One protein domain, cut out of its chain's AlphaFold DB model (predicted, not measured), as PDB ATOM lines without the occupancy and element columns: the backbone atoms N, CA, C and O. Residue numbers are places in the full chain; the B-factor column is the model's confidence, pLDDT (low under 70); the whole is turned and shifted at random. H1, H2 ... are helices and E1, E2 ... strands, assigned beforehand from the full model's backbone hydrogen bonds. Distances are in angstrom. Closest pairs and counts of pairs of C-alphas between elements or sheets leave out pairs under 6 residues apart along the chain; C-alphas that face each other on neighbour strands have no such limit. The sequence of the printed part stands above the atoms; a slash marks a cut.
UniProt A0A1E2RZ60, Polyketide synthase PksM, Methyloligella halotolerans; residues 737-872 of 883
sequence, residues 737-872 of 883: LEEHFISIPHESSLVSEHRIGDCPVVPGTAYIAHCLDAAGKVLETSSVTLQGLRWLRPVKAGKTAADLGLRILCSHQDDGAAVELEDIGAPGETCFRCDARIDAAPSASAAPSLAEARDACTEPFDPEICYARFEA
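Overview. This is residues 737 to 872 of the 883 residues of the protein "Polyketide synthase PksM" of Methyloligella halotolerans (UniProt A0A1E2RZ60). A strongly twisted sheet of five strands curls round one helix, H2, with H1 near one end of that helix; beyond E5, residues 844 to 870, with the short helices H3 and H4, stick out as a free tail that swings in an arc away from this body. The printed part has 136 residues, with E1, H1, H2, E2, E3, E4, E5, H3 and H4 in that order. The sheet runs E1 E3 E4 E5 E2, all antiparallel, and the class is mixed, helices and strands. The whole is loose and flat, with a radius of gyration of the C-alphas of 17.9 A and spans of 48 by 43 by 21 A.

Along the chain. Find C-alpha 737 at (-29.267, 63.920, 11.478); from there E1 runs 22.4 A to residue 744. H1 is residues 749 to 752, and H2, residues 764 to 778, is 21.2 A long, starting at (-24.901, 83.578, 22.950). E2, residues 784 to 791, spans 19.0 A and bends by 68 degrees at residue 788. Next come E3, residues 804 to 813, 29.0 A, and E4, residues 816 to 824, 25.6 A. E5, residues 830 to 840, spans 28.2 A and bends by 63 degrees at residue 833. H3 is residues 850 to 856; H4, residues 863 to 870, ends at (-18.912, 93.011, 36.700).

Arrangement. Start at edge strand E1, where N 740 and O 808 of E3 are 2.8 A apart, within hydrogen-bond range. E3, E4 and E5 form a meander, each strand the antiparallel neighbour of the one before, with hairpins E3 and E4, and E4 and E5; look for N 809 and O 820 at 2.8 A, and N 819 and O 836 at 2.9 A. With E2, whose N 787 is 2.8 A from O 837 of E5, they make a Greek key, a meander whose last strand also pairs with the strand before it. H2 is on the sheet, making two layers; its closest C-alphas to E2 are Gly 776 and Val 784, 6.1 A. H1 is close to H2 but not clearly touching, with C-alphas of Leu 750 and Ala 766 at 7.8 A. H3 and H4 are apart and not on the sheet. Every O i to N i+4 pair is within range in H2, H3 and H4; H1 is too short for one.

Size, cuts and confidence. The C-alphas of Pro 827 and Thr 858 are farthest apart, 51.6 A. The printed part has no cut; the links H1 to H2 and E2 to E3 are long. Its mean pLDDT is 71.5, with 48 residues under 70, among them 824 to 832 and 840 to 848.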
ATOM      1  N   LEU A 737     -30.209  62.982  10.871       55.69
ATOM      2  CA  LEU A 737     -29.267  63.920  11.478       55.69
ATOM      3  C   LEU A 737     -28.847  64.912  10.383       55.69
ATOM      4  O   LEU A 737     -28.093  64.551   9.481       55.69
ATOM      5  N   GLU A 738     -29.366  66.135  10.418       66.19
ATOM      6  CA  GLU A 738     -28.988  67.191   9.474       66.19
ATOM      7  C   GLU A 738     -27.854  68.042  10.051       66.19
ATOM      8  O   GLU A 738     -28.001  68.637  11.120       66.19
ATOM      9  N   GLU A 739     -26.727  68.128   9.340       76.12
ATOM     10  CA  GLU A 739     -25.582  68.953   9.739       76.12
ATOM     11  C   GLU A 739     -25.565  70.283   8.970       76.12
ATOM     12  O   GLU A 739     -25.565  70.310   7.741       76.12
ATOM     13  N   HIS A 740     -25.491  71.399   9.690       75.69
ATOM     14  CA  HIS A 740     -25.383  72.744   9.134       75.69
ATOM     15  C   HIS A 740     -24.059  73.382   9.555       75.69
ATOM     16  O   HIS A 740     -23.787  73.551  10.744       75.69
ATOM     17  N   PHE A 741     -23.240  73.770   8.580       78.69
ATOM     18  CA  PHE A 741     -21.941  74.399   8.819       78.69
ATOM     19  C   PHE A 741     -22.037  75.919   8.710       78.69
ATOM     20  O   PHE A 741     -22.612  76.452   7.760       78.69
ATOM     21  N   ILE A 742     -21.442  76.621   9.670       76.50
ATOM     22  CA  ILE A 742     -21.404  78.081   9.724       76.50
ATOM     23  C   ILE A 742     -19.949  78.509   9.854       76.50
ATOM     24  O   ILE A 742     -19.261  78.095  10.781       76.50
ATOM     25  N   SER A 743     -19.498  79.365   8.941       80.12
ATOM     26  CA  SER A 743     -18.218  80.059   9.073       80.12
ATOM     27  C   SER A 743     -18.479  81.474   9.564       80.12
ATOM     28  O   SER A 743     -19.201  82.228   8.906       80.12
ATOM     29  N   ILE A 744     -17.926  81.838  10.720       75.81
ATOM     30  CA  ILE A 744     -17.968  83.208  11.230       75.81
ATOM     31  C   ILE A 744     -16.597  83.839  10.978       75.81
ATOM     32  O   ILE A 744     -15.619  83.416  11.605       75.81
ATOM     33  N   PRO A 745     -16.507  84.863  10.106       77.94
ATOM     34  CA  PRO A 745     -15.251  85.546   9.865       77.94
ATOM     35  C   PRO A 745     -14.684  86.138  11.150       77.94
ATOM     36  O   PRO A 745     -15.412  86.778  11.922       77.94
ATOM     37  N   HIS A 746     -13.378  85.968  11.359       73.44
ATOM     38  CA  HIS A 746     -12.691  86.484  12.548       73.44
ATOM     39  C   HIS A 746     -12.843  88.013  12.690       73.44
ATOM     40  O   HIS A 746     -12.896  88.542  13.799       73.44
ATOM     41  N   GLU A 747     -12.949  88.726  11.568       75.31
ATOM     42  CA  GLU A 747     -13.115  90.185  11.510       75.31
ATOM     43  C   GLU A 747     -14.572  90.658  11.643       75.31
ATOM     44  O   GLU A 747     -14.834  91.859  11.597       75.31
ATOM     45  N   SER A 748     -15.543  89.749  11.788       80.25
ATOM     46  CA  SER A 748     -16.944  90.153  11.930       80.25
ATOM     47  C   SER A 748     -17.176  90.893  13.249       80.25
ATOM     48  O   SER A 748     -16.610  90.532  14.283       80.25
ATOM     49  N   SER A 749     -18.082  91.876  13.241       76.62
ATOM     50  CA  SER A 749     -18.457  92.635  14.444       76.62
ATOM     51  C   SER A 749     -18.943  91.736  15.589       76.62
ATOM     52  O   SER A 749     -18.678  92.018  16.754       76.62
ATOM     53  N   LEU A 750     -19.553  90.588  15.268       72.75
ATOM     54  CA  LEU A 750     -19.968  89.564  16.235       72.75
ATOM     55  C   LEU A 750     -18.808  88.981  17.057       72.75
ATOM     56  O   LEU A 750     -19.039  88.498  18.163       72.75
ATOM     57  N   VAL A 751     -17.582  89.010  16.532       73.44
ATOM     58  CA  VAL A 751     -16.372  88.504  17.193       73.44
ATOM     59  C   VAL A 751     -15.485  89.656  17.662       73.44
ATOM     60  O   VAL A 751     -14.985  89.621  18.786       73.44
ATOM     61  N   SER A 752     -15.299  90.695  16.844       72.88
ATOM     62  CA  SER A 752     -14.385  91.802  17.145       72.88
ATOM     63  C   SER A 752     -14.912  92.758  18.218       72.88
ATOM     64  O   SER A 752     -14.113  93.316  18.973       72.88
ATOM     65  N   GLU A 753     -16.232  92.944  18.309       77.25
ATOM     66  CA  GLU A 753     -16.860  93.903  19.233       77.25
ATOM     67  C   GLU A 753     -17.369  93.239  20.526       77.25
ATOM     68  O   GLU A 753     -17.427  93.890  21.567       77.25
ATOM     69  N   HIS A 754     -17.664  91.933  20.513       77.38
ATOM     70  CA  HIS A 754     -18.138  91.204  21.695       77.38
ATOM     71  C   HIS A 754     -16.980  90.507  22.432       77.38
ATOM     72  O   HIS A 754     -16.579  89.377  22.129       77.38
ATOM     73  N   ARG A 755     -16.418  91.202  23.431       70.94
ATOM     74  CA  ARG A 755     -15.246  90.741  24.190       70.94
ATOM     75  C   ARG A 755     -15.562  90.550  25.668       70.94
ATOM     76  O   ARG A 755     -16.154  91.399  26.326       70.94
ATOM     77  N   ILE A 756     -15.114  89.416  26.192       72.00
ATOM     78  CA  ILE A 756     -15.168  89.071  27.610       72.00
ATOM     79  C   ILE A 756     -13.718  89.179  28.118       72.00
ATOM     80  O   ILE A 756     -12.920  88.243  28.027       72.00
ATOM     81  N   GLY A 757     -13.360  90.382  28.588       69.94
ATOM     82  CA  GLY A 757     -11.999  90.766  28.956       69.94
ATOM     83  C   GLY A 757     -11.181  90.973  27.687       69.94
ATOM     84  O   GLY A 757     -11.661  91.581  26.734       69.94
ATOM     85  N   ASP A 758      -9.983  90.395  27.624       68.81
ATOM     86  CA  ASP A 758      -9.184  90.403  26.392       68.81
ATOM     87  C   ASP A 758      -9.590  89.306  25.391       68.81
ATOM     88  O   ASP A 758      -9.068  89.274  24.274       68.81
ATOM     89  N   CYS A 759     -10.522  88.418  25.756       68.94
ATOM     90  CA  CYS A 759     -10.931  87.282  24.934       68.94
ATOM     91  C   CYS A 759     -12.124  87.647  24.032       68.94
ATOM     92  O   CYS A 759     -13.194  87.964  24.559       68.94
ATOM     93  N   PRO A 760     -11.997  87.557  22.696       78.12
ATOM     94  CA  PRO A 760     -13.145  87.618  21.798       78.12
ATOM     95  C   PRO A 760     -14.011  86.363  21.975       78.12
ATOM     96  O   PRO A 760     -13.494  85.238  22.006       78.12
ATOM     97  N   VAL A 761     -15.318  86.548  22.142       80.19
ATOM     98  CA  VAL A 761     -16.275  85.462  22.399       80.19
ATOM     99  C   VAL A 761     -17.492  85.673  21.517       80.19
ATOM    100  O   VAL A 761     -18.034  86.769  21.493       80.19
ATOM    101  N   VAL A 762     -17.977  84.634  20.843       81.88
ATOM    102  CA  VAL A 762     -19.213  84.760  20.055       81.88
ATOM    103  C   VAL A 762     -20.406  84.922  21.010       81.88
ATOM    104  O   VAL A 762     -20.564  84.081  21.904       81.88
ATOM    105  N   PRO A 763     -21.250  85.961  20.860       82.12
ATOM    106  CA  PRO A 763     -22.370  86.204  21.763       82.12
ATOM    107  C   PRO A 763     -23.391  85.066  21.703       82.12
ATOM    108  O   PRO A 763     -23.749  84.584  20.631       82.12
ATOM    109  N   GLY A 764     -23.922  84.668  22.862       77.25
ATOM    110  CA  GLY A 764     -24.901  83.578  22.950       77.25
ATOM    111  C   GLY A 764     -26.203  83.846  22.184       77.25
ATOM    112  O   GLY A 764     -26.889  82.903  21.800       77.25
ATOM    113  N   THR A 765     -26.524  85.113  21.906       81.75
ATOM    114  CA  THR A 765     -27.647  85.518  21.045       81.75
ATOM    115  C   THR A 765     -27.421  85.180  19.573       81.75
ATOM    116  O   THR A 765     -28.390  84.895  18.872       81.75
ATOM    117  N   ALA A 766     -26.170  85.127  19.104       80.62
ATOM    118  CA  ALA A 766     -25.866  84.640  17.761       80.62
ATOM    119  C   ALA A 766     -26.173  83.139  17.637       80.62
ATOM    120  O   ALA A 766     -26.656  82.703  16.597       80.62
ATOM    121  N   TYR A 767     -25.988  82.357  18.712       81.06
ATOM    122  CA  TYR A 767     -26.314  80.923  18.703       81.06
ATOM    123  C   TYR A 767     -27.812  80.727  18.471       81.06
ATOM    124  O   TYR A 767     -28.200  79.883  17.675       81.06
ATOM    125  N   ILE A 768     -28.648  81.563  19.101       82.19
ATOM    126  CA  ILE A 768     -30.104  81.547  18.906       82.19
ATOM    127  C   ILE A 768     -30.452  81.789  17.437       82.19
ATOM    128  O   ILE A 768     -31.215  81.020  16.863       82.19
ATOM    129  N   ALA A 769     -29.900  82.842  16.828       83.19
ATOM    130  CA  ALA A 769     -30.205  83.197  15.443       83.19
ATOM    131  C   ALA A 769     -29.827  82.071  14.471       83.19
ATOM    132  O   ALA A 769     -30.617  81.710  13.602       83.19
ATOM    133  N   HIS A 770     -28.652  81.475  14.663       82.88
ATOM    134  CA  HIS A 770     -28.172  80.383  13.828       82.88
ATOM    135  C   HIS A 770     -28.940  79.074  14.045       82.88
ATOM    136  O   HIS A 770     -29.265  78.401  13.070       82.88
ATOM    137  N   CYS A 771     -29.299  78.735  15.287       79.69
ATOM    138  CA  CYS A 771     -30.146  77.577  15.566       79.69
ATOM    139  C   CYS A 771     -31.569  77.758  15.011       79.69
ATOM    140  O   CYS A 771     -32.142  76.788  14.533       79.69
ATOM    141  N   LEU A 772     -32.138  78.971  15.034       80.00
ATOM    142  CA  LEU A 772     -33.444  79.260  14.422       80.00
ATOM    143  C   LEU A 772     -33.396  79.152  12.894       80.00
ATOM    144  O   LEU A 772     -34.312  78.592  12.299       80.00
ATOM    145  N   ASP A 773     -32.339  79.669  12.265       80.38
ATOM    146  CA  ASP A 773     -32.137  79.586  10.815       80.38
ATOM    147  C   ASP A 773     -31.943  78.131  10.357       80.38
ATOM    148  O   ASP A 773     -32.589  77.692   9.406       80.38
ATOM    149  N   ALA A 774     -31.125  77.353  11.074       76.44
ATOM    150  CA  ALA A 774     -30.968  75.921  10.823       76.44
ATOM    151  C   ALA A 774     -32.291  75.164  11.039       76.44
ATOM    152  O   ALA A 774     -32.708  74.399  10.177       76.44
ATOM    153  N   ALA A 775     -33.004  75.433  12.136       74.56
ATOM    154  CA  ALA A 775     -34.297  74.814  12.428       74.56
ATOM    155  C   ALA A 775     -35.365  75.116  11.364       74.56
ATOM    156  O   ALA A 775     -36.146  74.233  11.015       74.56
ATOM    157  N   GLY A 776     -35.411  76.346  10.842       72.44
ATOM    158  CA  GLY A 776     -36.355  76.730   9.792       72.44
ATOM    159  C   GLY A 776     -36.086  76.031   8.459       72.44
ATOM    160  O   GLY A 776     -37.028  75.721   7.733       72.44
ATOM    161  N   LYS A 777     -34.814  75.737   8.164       73.44
ATOM    162  CA  LYS A 777     -34.409  74.957   6.986       73.44
ATOM    163  C   LYS A 777     -34.784  73.483   7.132       73.44
ATOM    164  O   LYS A 777     -35.419  72.957   6.229       73.44
ATOM    165  N   VAL A 778     -34.489  72.878   8.287       69.69
ATOM    166  CA  VAL A 778     -34.806  71.465   8.599       69.69
ATOM    167  C   VAL A 778     -36.314  71.201   8.553       69.69
ATOM    168  O   VAL A 778     -36.778  70.205   8.014       69.69
ATOM    169  N   LEU A 779     -37.109  72.097   9.144       68.94
ATOM    170  CA  LEU A 779     -38.565  71.943   9.231       68.94
ATOM    171  C   LEU A 779     -39.315  72.540   8.030       68.94
ATOM    172  O   LEU A 779     -40.545  72.605   8.067       68.94
ATOM    173  N   GLU A 780     -38.591  73.028   7.016       74.25
ATOM    174  CA  GLU A 780     -39.128  73.712   5.831       74.25
ATOM    175  C   GLU A 780     -40.188  74.783   6.172       74.25
ATOM    176  O   GLU A 780     -41.212  74.942   5.504       74.25
ATOM    177  N   THR A 781     -39.964  75.540   7.251       74.19
ATOM    178  CA  THR A 781     -40.925  76.522   7.771       74.19
ATOM    179  C   THR A 781     -40.239  77.784   8.269       74.19
ATOM    180  O   THR A 781     -39.203  77.759   8.926       74.19
ATOM    181  N   SER A 782     -40.871  78.930   8.021       71.88
ATOM    182  CA  SER A 782     -40.425  80.222   8.545       71.88
ATOM    183  C   SER A 782     -40.903  80.493   9.980       71.88
ATOM    184  O   SER A 782     -40.692  81.590  10.495       71.88
ATOM    185  N   SER A 783     -41.601  79.545  10.619       78.00
ATOM    186  CA  SER A 783     -42.148  79.684  11.974       78.00
ATOM    187  C   SER A 783     -41.733  78.508  12.858       78.00
ATOM    188  O   SER A 783     -42.377  77.459  12.873       78.00
ATOM    189  N   VAL A 784     -40.650  78.712  13.610       77.38
ATOM    190  CA  VAL A 784     -40.054  77.723  14.517       77.38
ATOM    191  C   VAL A 784     -39.933  78.283  15.932       77.38
ATOM    192  O   VAL A 784     -39.723  79.484  16.118       77.38
ATOM    193  N   THR A 785     -40.049  77.411  16.935       80.00
ATOM    194  CA  THR A 785     -39.833  77.771  18.345       80.00
ATOM    195  C   THR A 785     -38.660  76.981  18.902       80.00
ATOM    196  O   THR A 785     -38.666  75.757  18.823       80.00
ATOM    197  N   LEU A 786     -37.689  77.672  19.511       77.94
ATOM    198  CA  LEU A 786     -36.661  77.037  20.340       77.94
ATOM    199  C   LEU A 786     -37.108  77.030  21.801       77.94
ATOM    200  O   LEU A 786     -37.397  78.082  22.377       77.94
ATOM    201  N   GLN A 787     -37.129  75.852  22.414       78.19
ATOM    202  CA  GLN A 787     -37.456  75.654  23.820       78.19
ATOM    203  C   GLN A 787     -36.291  75.006  24.566       78.19
ATOM    204  O   GLN A 787     -35.531  74.210  24.017       78.19
ATOM    205  N   GLY A 788     -36.157  75.350  25.849       75.25
ATOM    206  CA  GLY A 788     -35.178  74.710  26.730       75.25
ATOM    207  C   GLY A 788     -33.719  74.928  26.322       75.25
ATOM    208  O   GLY A 788     -32.903  74.054  26.580       75.25
ATOM    209  N   LEU A 789     -33.395  76.065  25.695       80.31
ATOM    210  CA  LEU A 789     -32.038  76.404  25.265       80.31
ATOM    211  C   LEU A 789     -31.055  76.402  26.445       80.31
ATOM    212  O   LEU A 789     -31.233  77.143  27.417       80.31
ATOM    213  N   ARG A 790     -29.992  75.603  26.341       78.44
ATOM    214  CA  ARG A 790     -28.921  75.508  27.337       78.44
ATOM    215  C   ARG A 790     -27.592  75.922  26.728       78.44
ATOM    216  O   ARG A 790     -27.053  75.230  25.874       78.44
ATOM    217  N   TRP A 791     -27.013  77.010  27.234       80.31
ATOM    218  CA  TRP A 791     -25.621  77.357  26.942       80.31
ATOM    219  C   TRP A 791     -24.693  76.556  27.851       80.31
ATOM    220  O   TRP A 791     -24.667  76.760  29.065       80.31
ATOM    221  N   LEU A 792     -23.922  75.647  27.262       76.69
ATOM    222  CA  LEU A 792     -23.003  74.774  27.988       76.69
ATOM    223  C   LEU A 792     -21.623  75.418  28.116       76.69
ATOM    224  O   LEU A 792     -21.026  75.406  29.195       76.69
ATOM    225  N   ARG A 793     -21.095  75.974  27.016       76.88
ATOM    226  CA  ARG A 793     -19.760  76.591  26.958       76.88
ATOM    227  C   ARG A 793     -19.703  77.714  25.919       76.88
ATOM    228  O   ARG A 793     -20.234  77.537  24.826       76.88
ATOM    229  N   PRO A 794     -18.991  78.822  26.194       76.44
ATOM    230  CA  PRO A 794     -18.781  79.873  25.204       76.44
ATOM    231  C   PRO A 794     -17.811  79.419  24.109       76.44
ATOM    232  O   PRO A 794     -16.845  78.696  24.385       76.44
ATOM    233  N   VAL A 795     -18.034  79.897  22.887       78.50
ATOM    234  CA  VAL A 795     -17.075  79.785  21.786       78.50
ATOM    235  C   VAL A 795     -16.125  80.975  21.818       78.50
ATOM    236  O   VAL A 795     -16.553  82.128  21.741       78.50
ATOM    237  N   LYS A 796     -14.833  80.687  21.967       77.38
ATOM    238  CA  LYS A 796     -13.762  81.684  22.050       77.38
ATOM    239  C   LYS A 796     -13.030  81.709  20.719       77.38
ATOM    240  O   LYS A 796     -12.591  80.654  20.272       77.38
ATOM    241  N   ALA A 797     -12.859  82.882  20.119       69.12
ATOM    242  CA  ALA A 797     -12.011  82.985  18.938       69.12
ATOM    243  C   ALA A 797     -10.548  82.741  19.342       69.12
ATOM    244  O   ALA A 797     -10.078  83.252  20.366       69.12
ATOM    245  N   GLY A 798      -9.839  81.912  18.572       63.72
ATOM    246  CA  GLY A 798      -8.409  81.670  18.771       63.72
ATOM    247  C   GLY A 798      -7.572  82.934  18.529       63.72
ATOM    248  O   GLY A 798      -8.059  83.932  18.016       63.72
ATOM    249  N   LYS A 799      -6.277  82.901  18.869       55.44
ATOM    250  CA  LYS A 799      -5.348  84.028  18.604       55.44
ATOM    251  C   LYS A 799      -4.975  84.188  17.118       55.44
ATOM    252  O   LYS A 799      -4.224  85.095  16.774       55.44
ATOM    253  N   THR A 800      -5.424  83.273  16.268       57.91
ATOM    254  CA  THR A 800      -5.148  83.208  14.830       57.91
ATOM    255  C   THR A 800      -6.306  83.818  14.047       57.91
ATOM    256  O   THR A 800      -7.454  83.524  14.360       57.91
ATOM    257  N   ALA A 801      -6.011  84.584  12.993       60.69
ATOM    258  CA  ALA A 801      -6.996  85.251  12.130       60.69
ATOM    259  C   ALA A 801      -7.788  84.295  11.203       60.69
ATOM    260  O   ALA A 801      -8.149  84.663  10.092       60.69
ATOM    261  N   ALA A 802      -8.002  83.050  11.627       64.25
ATOM    262  CA  ALA A 802      -8.781  82.068  10.886       64.25
ATOM    263  C   ALA A 802     -10.264  82.197  11.246       64.25
ATOM    264  O   ALA A 802     -10.602  82.459  12.403       64.25
ATOM    265  N   ASP A 803     -11.130  81.980  10.260       72.00
ATOM    266  CA  ASP A 803     -12.571  81.933  10.473       72.00
ATOM    267  C   ASP A 803     -12.942  80.832  11.471       72.00
ATOM    268  O   ASP A 803     -12.345  79.752  11.507       72.00
ATOM    269  N   LEU A 804     -13.947  81.116  12.294       72.69
ATOM    270  CA  LEU A 804     -14.454  80.187  13.287       72.69
ATOM    271  C   LEU A 804     -15.522  79.293  12.644       72.69
ATOM    272  O   LEU A 804     -16.592  79.776  12.268       72.69
ATOM    273  N   GLY A 805     -15.236  77.996  12.542       76.75
ATOM    274  CA  GLY A 805     -16.175  76.998  12.039       76.75
ATOM    275  C   GLY A 805     -17.082  76.470  13.147       76.75
ATOM    276  O   GLY A 805     -16.607  75.909  14.127       76.75
ATOM    277  N   LEU A 806     -18.393  76.602  12.983       77.00
ATOM    278  CA  LEU A 806     -19.399  75.994  13.848       77.00
ATOM    279  C   LEU A 806     -20.187  74.950  13.062       77.00
ATOM    280  O   LEU A 806     -20.464  75.129  11.874       77.00
ATOM    281  N   ARG A 807     -20.581  73.878  13.741       82.31
ATOM    282  CA  ARG A 807     -21.472  72.848  13.212       82.31
ATOM    283  C   ARG A 807     -22.732  72.788  14.056       82.31
ATOM    284  O   ARG A 807     -22.652  72.729  15.276       82.31
ATOM    285  N   ILE A 808     -23.887  72.786  13.409       80.94
ATOM    286  CA  ILE A 808     -25.182  72.579  14.044       80.94
ATOM    287  C   ILE A 808     -25.713  71.218  13.604       80.94
ATOM    288  O   ILE A 808     -25.817  70.962  12.411       80.94
ATOM    289  N   LEU A 809     -26.034  70.358  14.560       77.56
ATOM    290  CA  LEU A 809     -26.618  69.041  14.354       77.56
ATOM    291  C   LEU A 809     -28.102  69.111  14.711       77.56
ATOM    292  O   LEU A 809     -28.448  69.491  15.829       77.56
ATOM    293  N   CYS A 810     -28.972  68.742  13.778       77.44
ATOM    294  CA  CYS A 810     -30.415  68.696  13.981       77.44
ATOM    295  C   CYS A 810     -30.897  67.248  13.878       77.44
ATOM    296  O   CYS A 810     -30.789  66.634  12.820       77.44
ATOM    297  N   SER A 811     -31.445  66.697  14.960       69.19
ATOM    298  CA  SER A 811     -32.000  65.338  14.983       69.19
ATOM    299  C   SER A 811     -33.510  65.373  15.195       69.19
ATOM    300  O   SER A 811     -33.962  65.981  16.169       69.19
ATOM    301  N   HIS A 812     -34.301  64.702  14.356       66.56
ATOM    302  CA  HIS A 812     -35.749  64.619  14.591       66.56
ATOM    303  C   HIS A 812     -36.072  63.732  15.803       66.56
ATOM    304  O   HIS A 812     -35.418  62.717  16.042       66.56
ATOM    305  N   GLN A 813     -37.108  64.104  16.554       61.59
ATOM    306  CA  GLN A 813     -37.693  63.322  17.646       61.59
ATOM    307  C   GLN A 813     -39.214  63.204  17.446       61.59
ATOM    308  O   GLN A 813     -39.802  63.953  16.670       61.59
ATOM    309  N   ASP A 814     -39.865  62.262  18.133       49.78
ATOM    310  CA  ASP A 814     -41.288  61.933  17.913       49.78
ATOM    311  C   ASP A 814     -42.257  63.121  18.130       49.78
ATOM    312  O   ASP A 814     -43.389  63.100  17.645       49.78
ATOM    313  N   ASP A 815     -41.831  64.163  18.852       58.41
ATOM    314  CA  ASP A 815     -42.627  65.338  19.217       58.41
ATOM    315  C   ASP A 815     -41.915  66.691  18.975       58.41
ATOM    316  O   ASP A 815     -42.333  67.712  19.528       58.41
ATOM    317  N   GLY A 816     -40.860  66.718  18.148       65.00
ATOM    318  CA  GLY A 816     -40.057  67.911  17.839       65.00
ATOM    319  C   GLY A 816     -38.726  67.563  17.158       65.00
ATOM    320  O   GLY A 816     -38.588  66.516  16.534       65.00
ATOM    321  N   ALA A 817     -37.712  68.413  17.282       68.94
ATOM    322  CA  ALA A 817     -36.327  68.084  16.928       68.94
ATOM    323  C   ALA A 817     -35.367  68.567  18.024       68.94
ATOM    324  O   ALA A 817     -35.686  69.490  18.765       68.94
ATOM    325  N   ALA A 818     -34.199  67.951  18.163       73.25
ATOM    326  CA  ALA A 818     -33.117  68.479  18.992       73.25
ATOM    327  C   ALA A 818     -32.101  69.188  18.098       73.25
ATOM    328  O   ALA A 818     -31.802  68.702  17.007       73.25
ATOM    329  N   VAL A 819     -31.590  70.327  18.557       78.56
ATOM    330  CA  VAL A 819     -30.515  71.070  17.901       78.56
ATOM    331  C   VAL A 819     -29.322  71.171  18.832       78.56
ATOM    332  O   VAL A 819     -29.465  71.597  19.977       78.56
ATOM    333  N   GLU A 820     -28.150  70.802  18.336       81.00
ATOM    334  CA  GLU A 820     -26.884  70.857  19.060       81.00
ATOM    335  C   GLU A 820     -25.883  71.687  18.257       81.00
ATOM    336  O   GLU A 820     -25.688  71.456  17.071       81.00
ATOM    337  N   LEU A 821     -25.249  72.671  18.891       80.19
ATOM    338  CA  LEU A 821     -24.204  73.492  18.286       80.19
ATOM    339  C   LEU A 821     -22.843  73.077  18.841       80.19
ATOM    340  O   LEU A 821     -22.610  73.107  20.055       80.19
ATOM    341  N   GLU A 822     -21.931  72.753  17.940       80.56
ATOM    342  CA  GLU A 822     -20.545  72.388  18.188       80.56
ATOM    343  C   GLU A 822     -19.594  73.381  17.511       80.56
ATOM    344  O   GLU A 822     -19.906  73.991  16.491       80.56
ATOM    345  N   ASP A 823     -18.405  73.529  18.082       77.44
ATOM    346  CA  ASP A 823     -17.289  74.245  17.461       77.44
ATOM    347  C   ASP A 823     -16.344  73.239  16.795       77.44
ATOM    348  O   ASP A 823     -16.032  72.198  17.386       77.44
ATOM    349  N   ILE A 824     -15.921  73.543  15.570       67.81
ATOM    350  CA  ILE A 824     -15.080  72.695  14.730       67.81
ATOM    351  C   ILE A 824     -13.624  73.096  14.984       67.81
ATOM    352  O   ILE A 824     -13.068  73.975  14.326       67.81
ATOM    353  N   GLY A 825     -13.015  72.453  15.980       61.75
ATOM    354  CA  GLY A 825     -11.594  72.607  16.287       61.75
ATOM    355  C   GLY A 825     -10.673  71.865  15.308       61.75
ATOM    356  O   GLY A 825     -11.084  71.405  14.242       61.75
ATOM    357  N   ALA A 826      -9.399  71.716  15.692       52.62
ATOM    358  CA  ALA A 826      -8.448  70.852  14.985       52.62
ATOM    359  C   ALA A 826      -9.007  69.414  14.844       52.62
ATOM    360  O   ALA A 826      -9.769  68.973  15.711       52.62
ATOM    361  N   PRO A 827      -8.662  68.670  13.774       41.09
ATOM    362  CA  PRO A 827      -9.306  67.396  13.451       41.09
ATOM    363  C   PRO A 827      -9.259  66.409  14.631       41.09
ATOM    364  O   PRO A 827      -8.187  65.950  15.015       41.09
ATOM    365  N   GLY A 828     -10.434  66.096  15.194       46.03
ATOM    366  CA  GLY A 828     -10.618  65.148  16.302       46.03
ATOM    367  C   GLY A 828     -11.145  65.739  17.618       46.03
ATOM    368  O   GLY A 828     -11.577  64.969  18.474       46.03
ATOM    369  N   GLU A 829     -11.175  67.066  17.788       49.44
ATOM    370  CA  GLU A 829     -11.766  67.721  18.968       49.44
ATOM    371  C   GLU A 829     -13.062  68.464  18.602       49.44
ATOM    372  O   GLU A 829     -13.030  69.586  18.099       49.44
ATOM    373  N   THR A 830     -14.219  67.860  18.889       58.44
ATOM    374  CA  THR A 830     -15.517  68.554  18.883       58.44
ATOM    375  C   THR A 830     -15.913  68.915  20.311       58.44
ATOM    376  O   THR A 830     -15.808  68.112  21.241       58.44
ATOM    377  N   CYS A 831     -16.357  70.157  20.520       67.81
ATOM    378  CA  CYS A 831     -16.856  70.602  21.819       67.81
ATOM    379  C   CYS A 831     -18.286  71.116  21.681       67.81
ATOM    380  O   CYS A 831     -18.502  72.164  21.076       67.81
ATOM    381  N   PHE A 832     -19.234  70.432  22.323       68.06
ATOM    382  CA  PHE A 832     -20.622  70.877  22.453       68.06
ATOM    383  C   PHE A 832     -20.710  72.224  23.181       68.06
ATOM    384  O   PHE A 832     -20.088  72.433  24.232       68.06
ATOM    385  N   ARG A 833     -21.473  73.156  22.609       79.06
ATOM    386  CA  ARG A 833     -21.574  74.554  23.057       79.06
ATOM    387  C   ARG A 833     -22.968  74.901  23.533       79.06
ATOM    388  O   ARG A 833     -23.102  75.585  24.550       79.06
ATOM    389  N   CYS A 834     -23.981  74.439  22.814       79.19
ATOM    390  CA  CYS A 834     -25.369  74.746  23.103       79.19
ATOM    391  C   CYS A 834     -26.281  73.625  22.615       79.19
ATOM    392  O   CYS A 834     -26.017  73.065  21.557       79.19
ATOM    393  N   ASP A 835     -27.362  73.353  23.340       78.19
ATOM    394  CA  ASP A 835     -28.426  72.460  22.882       78.19
ATOM    395  C   ASP A 835     -29.809  73.065  23.142       78.19
ATOM    396  O   ASP A 835     -29.981  73.875  24.062       78.19
ATOM    397  N   ALA A 836     -30.784  72.721  22.308       78.00
ATOM    398  CA  ALA A 836     -32.178  73.113  22.482       78.00
ATOM    399  C   ALA A 836     -33.124  72.110  21.826       78.00
ATOM    400  O   ALA A 836     -32.725  71.308  20.981       78.00
ATOM    401  N   ARG A 837     -34.408  72.209  22.169       79.75
ATOM    402  CA  ARG A 837     -35.486  71.531  21.453       79.75
ATOM    403  C   ARG A 837     -36.166  72.501  20.490       79.75
ATOM    404  O   ARG A 837     -36.384  73.663  20.825       79.75
ATOM    405  N   ILE A 838     -36.499  72.013  19.307       76.44
ATOM    406  CA  ILE A 838     -37.244  72.694  18.259       76.44
ATOM    407  C   ILE A 838     -38.646  72.093  18.221       76.44
ATOM    408  O   ILE A 838     -38.791  70.877  18.108       76.44
ATOM    409  N   ASP A 839     -39.669  72.940  18.230       72.94
ATOM    410  CA  ASP A 839     -41.042  72.521  17.961       72.94
ATOM    411  C   ASP A 839     -41.582  73.249  16.718       72.94
ATOM    412  O   ASP A 839     -41.346  74.451  16.523       72.94
ATOM    413  N   ALA A 840     -42.316  72.518  15.874       62.84
ATOM    414  CA  ALA A 840     -43.044  73.092  14.749       62.84
ATOM    415  C   ALA A 840     -44.301  73.802  15.279       62.84
ATOM    416  O   ALA A 840     -45.137  73.181  15.931       62.84
ATOM    417  N   ALA A 841     -44.430  75.091  14.954       62.88
ATOM    418  CA  ALA A 841     -45.440  76.039  15.435       62.88
ATOM    419  C   ALA A 841     -45.153  76.694  16.810       62.88
ATOM    420  O   ALA A 841     -44.575  76.083  17.711       62.88
ATOM    421  N   PRO A 842     -45.563  77.964  16.997       57.28
ATOM    422  CA  PRO A 842     -45.469  78.645  18.281       57.28
ATOM    423  C   PRO A 842     -46.339  77.943  19.323       57.28
ATOM    424  O   PRO A 842     -47.567  77.997  19.267       57.28
ATOM    425  N   SER A 843     -45.701  77.325  20.319       54.03
ATOM    426  CA  SER A 843     -46.370  77.065  21.589       54.03
ATOM    427  C   SER A 843     -46.812  78.416  22.142       54.03
ATOM    428  O   SER A 843     -45.988  79.312  22.340       54.03
ATOM    429  N   ALA A 844     -48.118  78.590  22.349       50.88
ATOM    430  CA  ALA A 844     -48.686  79.761  23.003       50.88
ATOM    431  C   ALA A 844     -48.315  79.743  24.497       50.88
ATOM    432  O   ALA A 844     -49.155  79.555  25.372       50.88
ATOM    433  N   SER A 845     -47.029  79.913  24.787       56.12
ATOM    434  CA  SER A 845     -46.564  80.313  26.100       56.12
ATOM    435  C   SER A 845     -46.890  81.793  26.251       56.12
ATOM    436  O   SER A 845     -46.523  82.605  25.397       56.12
ATOM    437  N   ALA A 846     -47.625  82.148  27.303       56.22
ATOM    438  CA  ALA A 846     -47.850  83.542  27.641       56.22
ATOM    439  C   ALA A 846     -46.481  84.215  27.806       56.22
ATOM    440  O   ALA A 846     -45.729  83.870  28.719       56.22
ATOM    441  N   ALA A 847     -46.140  85.133  26.898       58.22
ATOM    442  CA  ALA A 847     -44.915  85.906  27.018       58.22
ATOM    443  C   ALA A 847     -44.895  86.540  28.419       58.22
ATOM    444  O   ALA A 847     -45.910  87.126  28.816       58.22
ATOM    445  N   PRO A 848     -43.796  86.407  29.184       60.00
ATOM    446  CA  PRO A 848     -43.722  87.001  30.508       60.00
ATOM    447  C   PRO A 848     -44.009  88.494  30.377       60.00
ATOM    448  O   PRO A 848     -43.407  89.191  29.553       60.00
ATOM    449  N   SER A 849     -44.987  88.979  31.138       74.12
ATOM    450  CA  SER A 849     -45.409  90.365  31.042       74.12
ATOM    451  C   SER A 849     -44.254  91.260  31.479       74.12
ATOM    452  O   SER A 849     -43.811  91.222  32.626       74.12
ATOM    453  N   LEU A 850     -43.782  92.113  30.567       69.06
ATOM    454  CA  LEU A 850     -42.818  93.166  30.897       69.06
ATOM    455  C   LEU A 850     -43.340  94.072  32.021       69.06
ATOM    456  O   LEU A 850     -42.537  94.635  32.758       69.06
ATOM    457  N   ALA A 851     -44.663  94.208  32.158       74.12
ATOM    458  CA  ALA A 851     -45.273  94.928  33.269       74.12
ATOM    459  C   ALA A 851     -45.128  94.150  34.587       74.12
ATOM    460  O   ALA A 851     -44.654  94.722  35.557       74.12
ATOM    461  N   GLU A 852     -45.395  92.840  34.605       76.62
ATOM    462  CA  GLU A 852     -45.224  92.003  35.808       76.62
ATOM    463  C   GLU A 852     -43.751  91.898  36.240       76.62
ATOM    464  O   GLU A 852     -43.450  91.952  37.430       76.62
ATOM    465  N   ALA A 853     -42.812  91.810  35.289       73.19
ATOM    466  CA  ALA A 853     -41.377  91.808  35.575       73.19
ATOM    467  C   ALA A 853     -40.892  93.156  36.136       73.19
ATOM    468  O   ALA A 853     -40.058  93.186  37.040       73.19
ATOM    469  N   ARG A 854     -41.428  94.274  35.622       73.38
ATOM    470  CA  ARG A 854     -41.163  95.616  36.162       73.38
ATOM    471  C   ARG A 854     -41.753  95.785  37.558       73.38
ATOM    472  O   ARG A 854     -41.066  96.314  38.422       73.38
ATOM    473  N   ASP A 855     -42.963  95.285  37.789       77.00
ATOM    474  CA  ASP A 855     -43.641  95.354  39.086       77.00
ATOM    475  C   ASP A 855     -42.957  94.469  40.149       77.00
ATOM    476  O   ASP A 855     -42.961  94.806  41.332       77.00
ATOM    477  N   ALA A 856     -42.312  93.369  39.737       75.25
ATOM    478  CA  ALA A 856     -41.491  92.518  40.602       75.25
ATOM    479  C   ALA A 856     -40.107  93.119  40.937       75.25
ATOM    480  O   ALA A 856     -39.465  92.685  41.896       75.25
ATOM    481  N   CYS A 857     -39.637  94.119  40.182       70.62
ATOM    482  CA  CYS A 857     -38.385  94.833  40.443       70.62
ATOM    483  C   CYS A 857     -38.625  95.965  41.455       70.62
ATOM    484  O   CYS A 857     -38.723  97.138  41.101       70.62
ATOM    485  N   THR A 858     -38.735  95.613  42.734       72.88
ATOM    486  CA  THR A 858     -39.117  96.551  43.805       72.88
ATOM    487  C   THR A 858     -37.988  97.460  44.290       72.88
ATOM    488  O   THR A 858     -38.239  98.379  45.069       72.88
ATOM    489  N   GLU A 859     -36.752  97.217  43.858       70.25
ATOM    490  CA  GLU A 859     -35.579  97.999  44.250       70.25
ATOM    491  C   GLU A 859     -34.894  98.584  43.008       70.25
ATOM    492  O   GLU A 859     -34.489  97.829  42.118       70.25
ATOM    493  N   PRO A 860     -34.745  99.918  42.913       66.25
ATOM    494  CA  PRO A 860     -33.943 100.520  41.862       66.25
ATOM    495  C   PRO A 860     -32.477 100.148  42.084       66.25
ATOM    496  O   PRO A 860     -31.906 100.405  43.143       66.25
ATOM    497  N   PHE A 861     -31.874  99.539  41.070       65.00
ATOM    498  CA  PHE A 861     -30.472  99.154  41.088       65.00
ATOM    499  C   PHE A 861     -29.654 100.196  40.330       65.00
ATOM    500  O   PHE A 861     -29.953 100.488  39.172       65.00
ATOM    501  N   ASP A 862     -28.652 100.782  40.983       77.19
ATOM    502  CA  ASP A 862     -27.762 101.751  40.343       77.19
ATOM    503  C   ASP A 862     -26.935 101.044  39.248       77.19
ATOM    504  O   ASP A 862     -26.234 100.071  39.562       77.19
ATOM    505  N   PRO A 863     -27.001 101.491  37.978       72.06
ATOM    506  CA  PRO A 863     -26.191 100.938  36.897       72.06
ATOM    507  C   PRO A 863     -24.695 100.903  37.222       72.06
ATOM    508  O   PRO A 863     -24.024  99.933  36.873       72.06
ATOM    509  N   GLU A 864     -24.178 101.890  37.958       73.38
ATOM    510  CA  GLU A 864     -22.766 101.947  38.358       73.38
ATOM    511  C   GLU A 864     -22.401 100.815  39.329       73.38
ATOM    512  O   GLU A 864     -21.305 100.260  39.274       73.38
ATOM    513  N   ILE A 865     -23.341 100.383  40.175       71.00
ATOM    514  CA  ILE A 865     -23.158  99.225  41.062       71.00
ATOM    515  C   ILE A 865     -23.196  97.918  40.257       71.00
ATOM    516  O   ILE A 865     -22.489  96.970  40.609       71.00
ATOM    517  N   CYS A 866     -23.981  97.844  39.177       66.19
ATOM    518  CA  CYS A 866     -23.942  96.713  38.244       66.19
ATOM    519  C   CYS A 866     -22.578  96.614  37.551       66.19
ATOM    520  O   CYS A 866     -21.960  95.551  37.599       66.19
ATOM    521  N   TYR A 867     -22.077  97.710  36.975       69.00
ATOM    522  CA  TYR A 867     -20.767  97.735  36.315       69.00
ATOM    523  C   TYR A 867     -19.625  97.429  37.293       69.00
ATOM    524  O   TYR A 867     -18.823  96.537  37.026       69.00
ATOM    525  N   ALA A 868     -19.628  98.025  38.490       66.44
ATOM    526  CA  ALA A 868     -18.637  97.727  39.527       66.44
ATOM    527  C   ALA A 868     -18.662  96.255  39.996       66.44
ATOM    528  O   ALA A 868     -17.634  95.704  40.393       66.44
ATOM    529  N   ARG A 869     -19.825  95.581  39.949       65.06
ATOM    530  CA  ARG A 869     -19.942  94.138  40.235       65.06
ATOM    531  C   ARG A 869     -19.393  93.264  39.107       65.06
ATOM    532  O   ARG A 869     -18.821  92.220  39.413       65.06
ATOM    533  N   PHE A 870     -19.531  93.682  37.849       61.09
ATOM    534  CA  PHE A 870     -18.912  93.011  36.700       61.09
ATOM    535  C   PHE A 870     -17.390  93.226  36.642       61.09
ATOM    536  O   PHE A 870     -16.675  92.371  36.130       61.09
ATOM    537  N   GLU A 871     -16.869  94.300  37.240       57.94
ATOM    538  CA  GLU A 871     -15.426  94.565  37.356       57.94
ATOM    539  C   GLU A 871     -14.742  93.840  38.538       57.94
ATOM    540  O   GLU A 871     -13.513  93.755  38.591       57.94
ATOM    541  N   ALA A 872     -15.500  93.269  39.485       56.81
ATOM    542  CA  ALA A 872     -14.944  92.529  40.621       56.81
ATOM    543  C   ALA A 872     -14.223  91.234  40.169       56.81
ATOM    544  O   ALA A 872     -14.695  90.585  39.242       56.81
TER     545      ALA A 872